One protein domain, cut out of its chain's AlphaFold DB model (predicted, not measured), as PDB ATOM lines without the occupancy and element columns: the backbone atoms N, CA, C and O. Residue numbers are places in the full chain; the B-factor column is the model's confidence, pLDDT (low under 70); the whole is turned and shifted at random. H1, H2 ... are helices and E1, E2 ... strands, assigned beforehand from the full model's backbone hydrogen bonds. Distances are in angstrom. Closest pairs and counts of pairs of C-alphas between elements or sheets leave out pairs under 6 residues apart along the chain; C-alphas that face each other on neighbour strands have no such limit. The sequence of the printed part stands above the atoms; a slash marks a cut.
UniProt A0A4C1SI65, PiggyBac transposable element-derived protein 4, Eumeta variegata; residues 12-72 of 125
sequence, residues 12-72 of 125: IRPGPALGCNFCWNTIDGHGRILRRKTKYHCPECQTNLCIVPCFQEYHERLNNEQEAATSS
ATOM      1  N   ILE A  12      33.463  38.224 -44.031       91.38
ATOM      2  CA  ILE A  12      32.392  37.510 -44.730       91.38
ATOM      3  C   ILE A  12      32.959  36.206 -45.287       91.38
ATOM      4  O   ILE A  12      33.924  36.217 -46.048       91.38
ATOM      5  N   ARG A  13      32.347  35.078 -44.928       87.12
ATOM      6  CA  ARG A  13      32.693  33.776 -45.497       87.12
ATOM      7  C   ARG A  13      31.985  33.591 -46.851       87.12
ATOM      8  O   ARG A  13      30.784  33.865 -46.929       87.12
ATOM      9  N   PRO A  14      32.663  33.076 -47.892       87.06
ATOM     10  CA  PRO A  14      31.979  32.568 -49.078       87.06
ATOM     11  C   PRO A  14      31.199  31.281 -48.752       87.06
ATOM     12  O   PRO A  14      31.674  30.425 -48.006       87.06
ATOM     13  N   GLY A  15      30.001  31.127 -49.322       89.00
ATOM     14  CA  GLY A  15      29.155  29.940 -49.135       89.00
ATOM     15  C   GLY A  15      27.868  30.198 -48.333       89.00
ATOM     16  O   GLY A  15      27.479  31.350 -48.128       89.00
ATOM     17  N   PRO A  16      27.151  29.134 -47.925       90.38
ATOM     18  CA  PRO A  16      25.867  29.258 -47.245       90.38
ATOM     19  C   PRO A  16      26.011  29.854 -45.840       90.38
ATOM     20  O   PRO A  16      26.984  29.605 -45.130       90.38
ATOM     21  N   ALA A  17      25.003  30.621 -45.419       89.69
ATOM     22  CA  ALA A  17      24.972  31.217 -44.087       89.69
ATOM     23  C   ALA A  17      24.835  30.139 -42.996       89.69
ATOM     24  O   ALA A  17      23.933  29.298 -43.047       89.69
ATOM     25  N   LEU A  18      25.706  30.211 -41.992       91.31
ATOM     26  CA  LEU A  18      25.756  29.301 -40.845       91.31
ATOM     27  C   LEU A  18      25.018  29.889 -39.638       91.31
ATOM     28  O   LEU A  18      24.626  31.052 -39.644       91.31
ATOM     29  N   GLY A  19      24.798  29.091 -38.594       91.81
ATOM     30  CA  GLY A  19      24.223  29.580 -37.336       91.81
ATOM     31  C   GLY A  19      25.211  30.441 -36.541       91.81
ATOM     32  O   GLY A  19      26.409  30.175 -36.545       91.81
ATOM     33  N   CYS A  20      24.708  31.468 -35.852       92.06
ATOM     34  CA  CYS A  20      25.500  32.270 -34.915       92.06
ATOM     35  C   CYS A  20      25.786  31.492 -33.620       92.06
ATOM     36  O   CYS A  20      24.852  31.201 -32.882       92.06
ATOM     37  N   ASN A  21      27.053  31.245 -33.286       91.50
ATOM     38  CA  ASN A  21      27.472  30.504 -32.086       91.50
ATOM     39  C   ASN A  21      27.100  31.177 -30.756       91.50
ATOM     40  O   ASN A  21      27.077  30.511 -29.726       91.50
ATOM     41  N   PHE A  22      26.775  32.469 -30.767       88.69
ATOM     42  CA  PHE A  22      26.376  33.187 -29.560       88.69
ATOM     43  C   PHE A  22      24.873  33.099 -29.302       88.69
ATOM     44  O   PHE A  22      24.454  32.722 -28.214       88.69
ATOM     45  N   CYS A  23      24.048  33.408 -30.307       90.56
ATOM     46  CA  CYS A  23      22.605  33.499 -30.100       90.56
ATOM     47  C   CYS A  23      21.823  32.234 -30.473       90.56
ATOM     48  O   CYS A  23      20.639  32.160 -30.160       90.56
ATOM     49  N   TRP A  24      22.442  31.239 -31.128       89.06
ATOM     50  CA  TRP A  24      21.730  30.045 -31.615       89.06
ATOM     51  C   TRP A  24      20.991  29.250 -30.533       89.06
ATOM     52  O   TRP A  24      20.016  28.584 -30.872       89.06
ATOM     53  N   ASN A  25      21.431  29.340 -29.275       86.38
ATOM     54  CA  ASN A  25      20.792  28.718 -28.112       86.38
ATOM     55  C   ASN A  25      20.140  29.728 -27.159       86.38
ATOM     56  O   ASN A  25      19.613  29.336 -26.121       86.38
ATOM     57  N   THR A  26      20.166  31.022 -27.477       87.38
ATOM     58  CA  THR A  26      19.545  32.042 -26.629       87.38
ATOM     59  C   THR A  26      18.034  32.005 -26.799       87.38
ATOM     60  O   THR A  26      17.522  31.929 -27.918       87.38
ATOM     61  N   ILE A  27      17.326  32.076 -25.676       88.75
ATOM     62  CA  ILE A  27      15.873  32.162 -25.622       88.75
ATOM     63  C   ILE A  27      15.483  33.634 -25.478       88.75
ATOM     64  O   ILE A  27      15.967  34.314 -24.579       88.75
ATOM     65  N   ASP A  28      14.647  34.129 -26.386       85.00
ATOM     66  CA  ASP A  28      14.091  35.486 -26.305       85.00
ATOM     67  C   ASP A  28      13.067  35.589 -25.153       85.00
ATOM     68  O   ASP A  28      12.597  34.563 -24.657       85.00
ATOM     69  N   GLY A  29      12.645  36.796 -24.758       84.38
ATOM     70  CA  GLY A  29      11.696  37.022 -23.646       84.38
ATOM     71  C   GLY A  29      10.353  36.281 -23.779       84.38
ATOM     72  O   GLY A  29       9.620  36.122 -22.808       84.38
ATOM     73  N   HIS A  30      10.059  35.767 -24.974       87.38
ATOM     74  CA  HIS A  30       8.886  34.959 -25.306       87.38
ATOM     75  C   HIS A  30       9.118  33.435 -25.276       87.38
ATOM     76  O   HIS A  30       8.271  32.688 -25.760       87.38
ATOM     77  N   GLY A  31      10.261  32.940 -24.794       85.62
ATOM     78  CA  GLY A  31      10.515  31.496 -24.703       85.62
ATOM     79  C   GLY A  31      10.926  30.821 -26.022       85.62
ATOM     80  O   GLY A  31      10.969  29.596 -26.099       85.62
ATOM     81  N   ARG A  32      11.240  31.589 -27.076       85.88
ATOM     82  CA  ARG A  32      11.618  31.058 -28.402       85.88
ATOM     83  C   ARG A  32      13.130  31.088 -28.627       85.88
ATOM     84  O   ARG A  32      13.779  32.066 -28.274       85.88
ATOM     85  N   ILE A  33      13.666  30.058 -29.288       83.56
ATOM     86  CA  ILE A  33      15.093  29.968 -29.649       83.56
ATOM     87  C   ILE A  33      15.438  30.958 -30.772       83.56
ATOM     88  O   ILE A  33      14.835  30.937 -31.848       83.56
ATOM     89  N   LEU A  34      16.476  31.768 -30.559       83.44
ATOM     90  CA  LEU A  34      16.939  32.813 -31.468       83.44
ATOM     91  C   LEU A  34      17.924  32.274 -32.523       83.44
ATOM     92  O   LEU A  34      19.107  32.609 -32.568       83.44
ATOM     93  N   ARG A  35      17.425  31.432 -33.435       81.06
ATOM     94  CA  ARG A  35      18.223  30.850 -34.530       81.06
ATOM     95  C   ARG A  35      18.503  31.853 -35.660       81.06
ATOM     96  O   ARG A  35      17.907  31.775 -36.732       81.06
ATOM     97  N   ARG A  36      19.431  32.792 -35.448       88.62
ATOM     98  CA  ARG A  36      19.900  33.702 -36.511       88.62
ATOM     99  C   ARG A  36      20.995  33.053 -37.357       88.62
ATOM    100  O   ARG A  36      21.972  32.519 -36.827       88.62
ATOM    101  N   LYS A  37      20.835  33.137 -38.681       89.38
ATOM    102  CA  LYS A  37      21.882  32.790 -39.651       89.38
ATOM    103  C   LYS A  37      22.821  33.980 -39.856       89.38
ATOM    104  O   LYS A  37      22.385  35.129 -39.824       89.38
ATOM    105  N   THR A  38      24.097  33.712 -40.092       92.06
ATOM    106  CA  THR A  38      25.135  34.709 -40.348       92.06
ATOM    107  C   THR A  38      26.065  34.239 -41.463       92.06
ATOM    108  O   THR A  38      26.364  33.054 -41.598       92.06
ATOM    109  N   LYS A  39      26.518  35.193 -42.278       92.12
ATOM    110  CA  LYS A  39      27.617  35.015 -43.241       92.12
ATOM    111  C   LYS A  39      28.952  35.529 -42.694       92.12
ATOM    112  O   LYS A  39      29.964  35.468 -43.383       92.12
ATOM    113  N   TYR A  40      28.934  36.081 -41.483       92.12
ATOM    114  CA  TYR A  40      30.075  36.721 -40.846       92.12
ATOM    115  C   TYR A  40      30.726  35.760 -39.855       92.12
ATOM    116  O   TYR A  40      30.041  35.075 -39.089       92.12
ATOM    117  N   HIS A  41      32.053  35.733 -39.870       92.75
ATOM    118  CA  HIS A  41      32.865  34.964 -38.941       92.75
ATOM    119  C   HIS A  41      34.071  35.780 -38.484       92.75
ATOM    120  O   HIS A  41      34.550  36.656 -39.201       92.75
ATOM    121  N   CYS A  42      34.549  35.495 -37.279       90.12
ATOM    122  CA  CYS A  42      35.829  35.992 -36.795       90.12
ATOM    123  C   CYS A  42      36.931  35.018 -37.256       90.12
ATOM    124  O   CYS A  42      36.830  33.840 -36.905       90.12
ATOM    125  N   PRO A  43      37.943  35.444 -38.037       88.44
ATOM    126  CA  PRO A  43      39.033  34.561 -38.466       88.44
ATOM    127  C   PRO A  43      39.950  34.159 -37.302       88.44
ATOM    128  O   PRO A  43      40.438  33.036 -37.269       88.44
ATOM    129  N   GLU A  44      40.096  35.040 -36.316       88.94
ATOM    130  CA  GLU A  44      40.965  34.849 -35.152       88.94
ATOM    131  C   GLU A  44      40.360  33.840 -34.163       88.94
ATOM    132  O   GLU A  44      41.020  32.902 -33.730       88.94
ATOM    133  N   CYS A  45      39.063  33.966 -33.868       87.12
ATOM    134  CA  CYS A  45      38.344  33.055 -32.970       87.12
ATOM    135  C   CYS A  45      37.692  31.861 -33.696       87.12
ATOM    136  O   CYS A  45      37.032  31.043 -33.060       87.12
ATOM    137  N   GLN A  46      37.785  31.803 -35.029       90.25
ATOM    138  CA  GLN A  46      37.161  30.785 -35.893       90.25
ATOM    139  C   GLN A  46      35.667  30.531 -35.605       90.25
ATOM    140  O   GLN A  46      35.155  29.420 -35.751       90.25
ATOM    141  N   THR A  47      34.930  31.575 -35.221       90.50
ATOM    142  CA  THR A  47      33.533  31.468 -34.777       90.50
ATOM    143  C   THR A  47      32.588  32.287 -35.653       90.50
ATOM    144  O   THR A  47      32.913  33.393 -36.092       90.50
ATOM    145  N   ASN A  48      31.397  31.744 -35.920       92.69
ATOM    146  CA  ASN A  48      30.357  32.418 -36.695       92.69
ATOM    147  C   ASN A  48      29.490  33.256 -35.752       92.69
ATOM    148  O   ASN A  48      28.863  32.712 -34.844       92.69
ATOM    149  N   LEU A  49      29.421  34.568 -35.971       91.44
ATOM    150  CA  LEU A  49      28.680  35.496 -35.111       91.44
ATOM    151  C   LEU A  49      27.851  36.464 -35.957       91.44
ATOM    152  O   LEU A  49      28.229  36.823 -37.073       91.44
ATOM    153  N   CYS A  50      26.697  36.891 -35.448       91.25
ATOM    154  CA  CYS A  50      25.977  38.029 -36.021       91.25
ATOM    155  C   CYS A  50      26.758  39.319 -35.735       91.25
ATOM    156  O   CYS A  50      27.286  39.465 -34.637       91.25
ATOM    157  N   ILE A  51      26.792  40.258 -36.688       85.50
ATOM    158  CA  ILE A  51      27.582  41.498 -36.555       85.50
ATOM    159  C   ILE A  51      27.165  42.287 -35.308       85.50
ATOM    160  O   ILE A  51      28.011  42.652 -34.507       85.50
ATOM    161  N   VAL A  52      25.867  42.508 -35.104       84.00
ATOM    162  CA  VAL A  52      25.347  43.181 -33.905       84.00
ATOM    163  C   VAL A  52      24.119  42.415 -33.406       84.00
ATOM    164  O   VAL A  52      23.307  41.987 -34.234       84.00
ATOM    165  N   PRO A  53      23.966  42.188 -32.087       86.31
ATOM    166  CA  PRO A  53      24.882  42.565 -30.996       86.31
ATOM    167  C   PRO A  53      25.964  41.507 -30.687       86.31
ATOM    168  O   PRO A  53      26.890  41.747 -29.919       86.31
ATOM    169  N   CYS A  54      25.884  40.332 -31.319       89.25
ATOM    170  CA  CYS A  54      26.649  39.154 -30.911       89.25
ATOM    171  C   CYS A  54      28.172  39.291 -31.053       89.25
ATOM    172  O   CYS A  54      28.893  38.730 -30.236       89.25
ATOM    173  N   PHE A  55      28.671  39.981 -32.084       88.75
ATOM    174  CA  PHE A  55      30.115  40.113 -32.296       88.75
ATOM    175  C   PHE A  55      30.775  40.905 -31.169       88.75
ATOM    176  O   PHE A  55      31.829  40.512 -30.686       88.75
ATOM    177  N   GLN A  56      30.147  41.991 -30.730       88.31
ATOM    178  CA  GLN A  56      30.690  42.835 -29.673       88.31
ATOM    179  C   GLN A  56      30.664  42.111 -28.322       88.31
ATOM    180  O   GLN A  56      31.711  41.921 -27.710       88.31
ATOM    181  N   GLU A  57      29.497  41.612 -27.912       89.25
ATOM    182  CA  GLU A  57      29.336  40.947 -26.613       89.25
ATOM    183  C   GLU A  57      30.231  39.710 -26.461       89.25
ATOM    184  O   GLU A  57      30.765  39.451 -25.383       89.25
ATOM    185  N   TYR A  58      30.396  38.929 -27.534       89.19
ATOM    186  CA  TYR A  58      31.234  37.735 -27.501       89.19
ATOM    187  C   TYR A  58      32.697  38.078 -27.198       89.19
ATOM    188  O   TYR A  58      33.314  37.442 -26.345       89.19
ATOM    189  N   HIS A  59      33.246  39.101 -27.855       87.62
ATOM    190  CA  HIS A  59      34.643  39.476 -27.652       87.62
ATOM    191  C   HIS A  59      34.866  40.276 -26.362       87.62
ATOM    192  O   HIS A  59      35.933  40.160 -25.769       87.62
ATOM    193  N   GLU A  60      33.876  41.035 -25.881       86.31
ATOM    194  CA  GLU A  60      33.940  41.667 -24.555       86.31
ATOM    195  C   GLU A  60      34.003  40.618 -23.431       86.31
ATOM    196  O   GLU A  60      34.784  40.761 -22.490       86.31
ATOM    197  N   ARG A  61      33.236  39.523 -23.540       85.50
ATOM    198  CA  ARG A  61      33.296  38.410 -22.576       85.50
ATOM    199  C   ARG A  61      34.636  37.686 -22.606       85.50
ATOM    200  O   ARG A  61      35.209  37.459 -21.545       85.50
ATOM    201  N   LEU A  62      35.152  37.388 -23.800       83.75
ATOM    202  CA  LEU A  62      36.461  36.747 -23.943       83.75
ATOM    203  C   LEU A  62      37.593  37.589 -23.348       83.75
ATOM    204  O   LEU A  62      38.476  37.033 -22.701       83.75
ATOM    205  N   ASN A  63      37.560  38.915 -23.522       80.81
ATOM    206  CA  ASN A  63      38.559  39.797 -22.922       80.81
ATOM    207  C   ASN A  63      38.526  39.722 -21.385       80.81
ATOM    208  O   ASN A  63      39.567  39.601 -20.751       80.81
ATOM    209  N   ASN A  64      37.330  39.711 -20.786       77.88
ATOM    210  CA  ASN A  64      37.178  39.578 -19.334       77.88
ATOM    211  C   ASN A  64      37.642  38.210 -18.801       77.88
ATOM    212  O   ASN A  64      38.254  38.148 -17.736       77.88
ATOM    213  N   GLU A  65      37.380  37.113 -19.520       76.12
ATOM    214  CA  GLU A  65      37.878  35.780 -19.140       76.12
ATOM    215  C   GLU A  65      39.404  35.679 -19.245       76.12
ATOM    216  O   GLU A  65      40.034  35.059 -18.388       76.12
ATOM    217  N   GLN A  66      40.014  36.314 -20.249       66.06
ATOM    218  CA  GLN A  66      41.470  36.374 -20.369       66.06
ATOM    219  C   GLN A  66      42.095  37.204 -19.244       66.06
ATOM    220  O   GLN A  66      43.070  36.760 -18.645       66.06
ATOM    221  N   GLU A  67      41.518  38.347 -18.876       60.59
ATOM    222  CA  GLU A  67      41.985  39.157 -17.741       60.59
ATOM    223  C   GLU A  67      41.890  38.380 -16.408       60.59
ATOM    224  O   GLU A  67      42.817  38.381 -15.590       60.59
ATOM    225  N   ALA A  68      40.801  37.625 -16.216       60.12
ATOM    226  CA  ALA A  68      40.615  36.759 -15.054       60.12
ATOM    227  C   ALA A  68      41.611  35.583 -15.029       60.12
ATOM    228  O   ALA A  68      42.140  35.246 -13.970       60.12
ATOM    229  N   ALA A  69      41.926  34.989 -16.185       58.84
ATOM    230  CA  ALA A  69      42.899  33.901 -16.292       58.84
ATOM    231  C   ALA A  69      44.353  34.386 -16.120       58.84
ATOM    232  O   ALA A  69      45.163  33.712 -15.482       58.84
ATOM    233  N   THR A  70      44.680  35.588 -16.601       55.12
ATOM    234  CA  THR A  70      46.041  36.160 -16.540       55.12
ATOM    235  C   THR A  70      46.411  36.643 -15.130       55.12
ATOM    236  O   THR A  70      47.586  36.772 -14.800       55.12
ATOM    237  N   SER A  71      45.422  36.798 -14.243       54.22
ATOM    238  CA  SER A  71      45.625  37.120 -12.822       54.22
ATOM    239  C   SER A  71      46.227  35.966 -11.997       54.22
ATOM    240  O   SER A  71      46.571  36.166 -10.834       54.22
ATOM    241  N   SER A  72      46.365  34.758 -12.565       51.78
ATOM    242  CA  SER A  72      46.861  33.570 -11.846       51.78
ATOM    243  C   SER A  72      48.121  32.922 -12.438       51.78
ATOM    244  O   SER A  72      48.514  31.842 -12.006       51.78
TER     245      SER A  72
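What this domain is: This is residues 12 to 72 of the 125 residues of the protein "PiggyBac transposable element-derived protein 4" of Eumeta variegata (UniProt A0A4C1SI65). With little regular structure, this is a flat body of loops with one helix, H1, whose far part sticks out with the end of the printed part, residues 63 to 72. In the body, a long loop runs out and folds back near His 30, and the short strand E1 follows it. The 61 printed residues hold one named strand and one named helix, E1 then H1; the class is mostly helix, with only 20 residues in named elements. The whole is loose, radius of gyration of the C-alphas 13.4 A, spanning 39 by 33 by 15 A.

Where its parts are: H1, residues 54 to 70, measures 24.3 A from C-alpha 54 at (26.649, 39.154, -30.911) to C-alpha 70 at (46.041, 36.160, -16.540). E1, residues 40 to 42, begins at C-alpha 40, (30.075, 36.721, -40.846), and measures 7.1 A.

How they stand to each other: In H1, every O i to N i+4 pair is within hydrogen-bond range. H1 and E1 are only just apart, closest C-alphas 8.4 A. E1 pairs with no named strand, but its residues 41 to 42 pair antiparallel with residues 47 to 48. Residues 18 to 19 pair antiparallel with 37 to 38.

The domain as a whole: The C-alphas farthest apart, Gly 15 and Ser 72, are 41.4 A apart. The printed part has no cut, and the link from E1 to H1 is long, 11 residues. Residues 66 to 72 have pLDDT under 70.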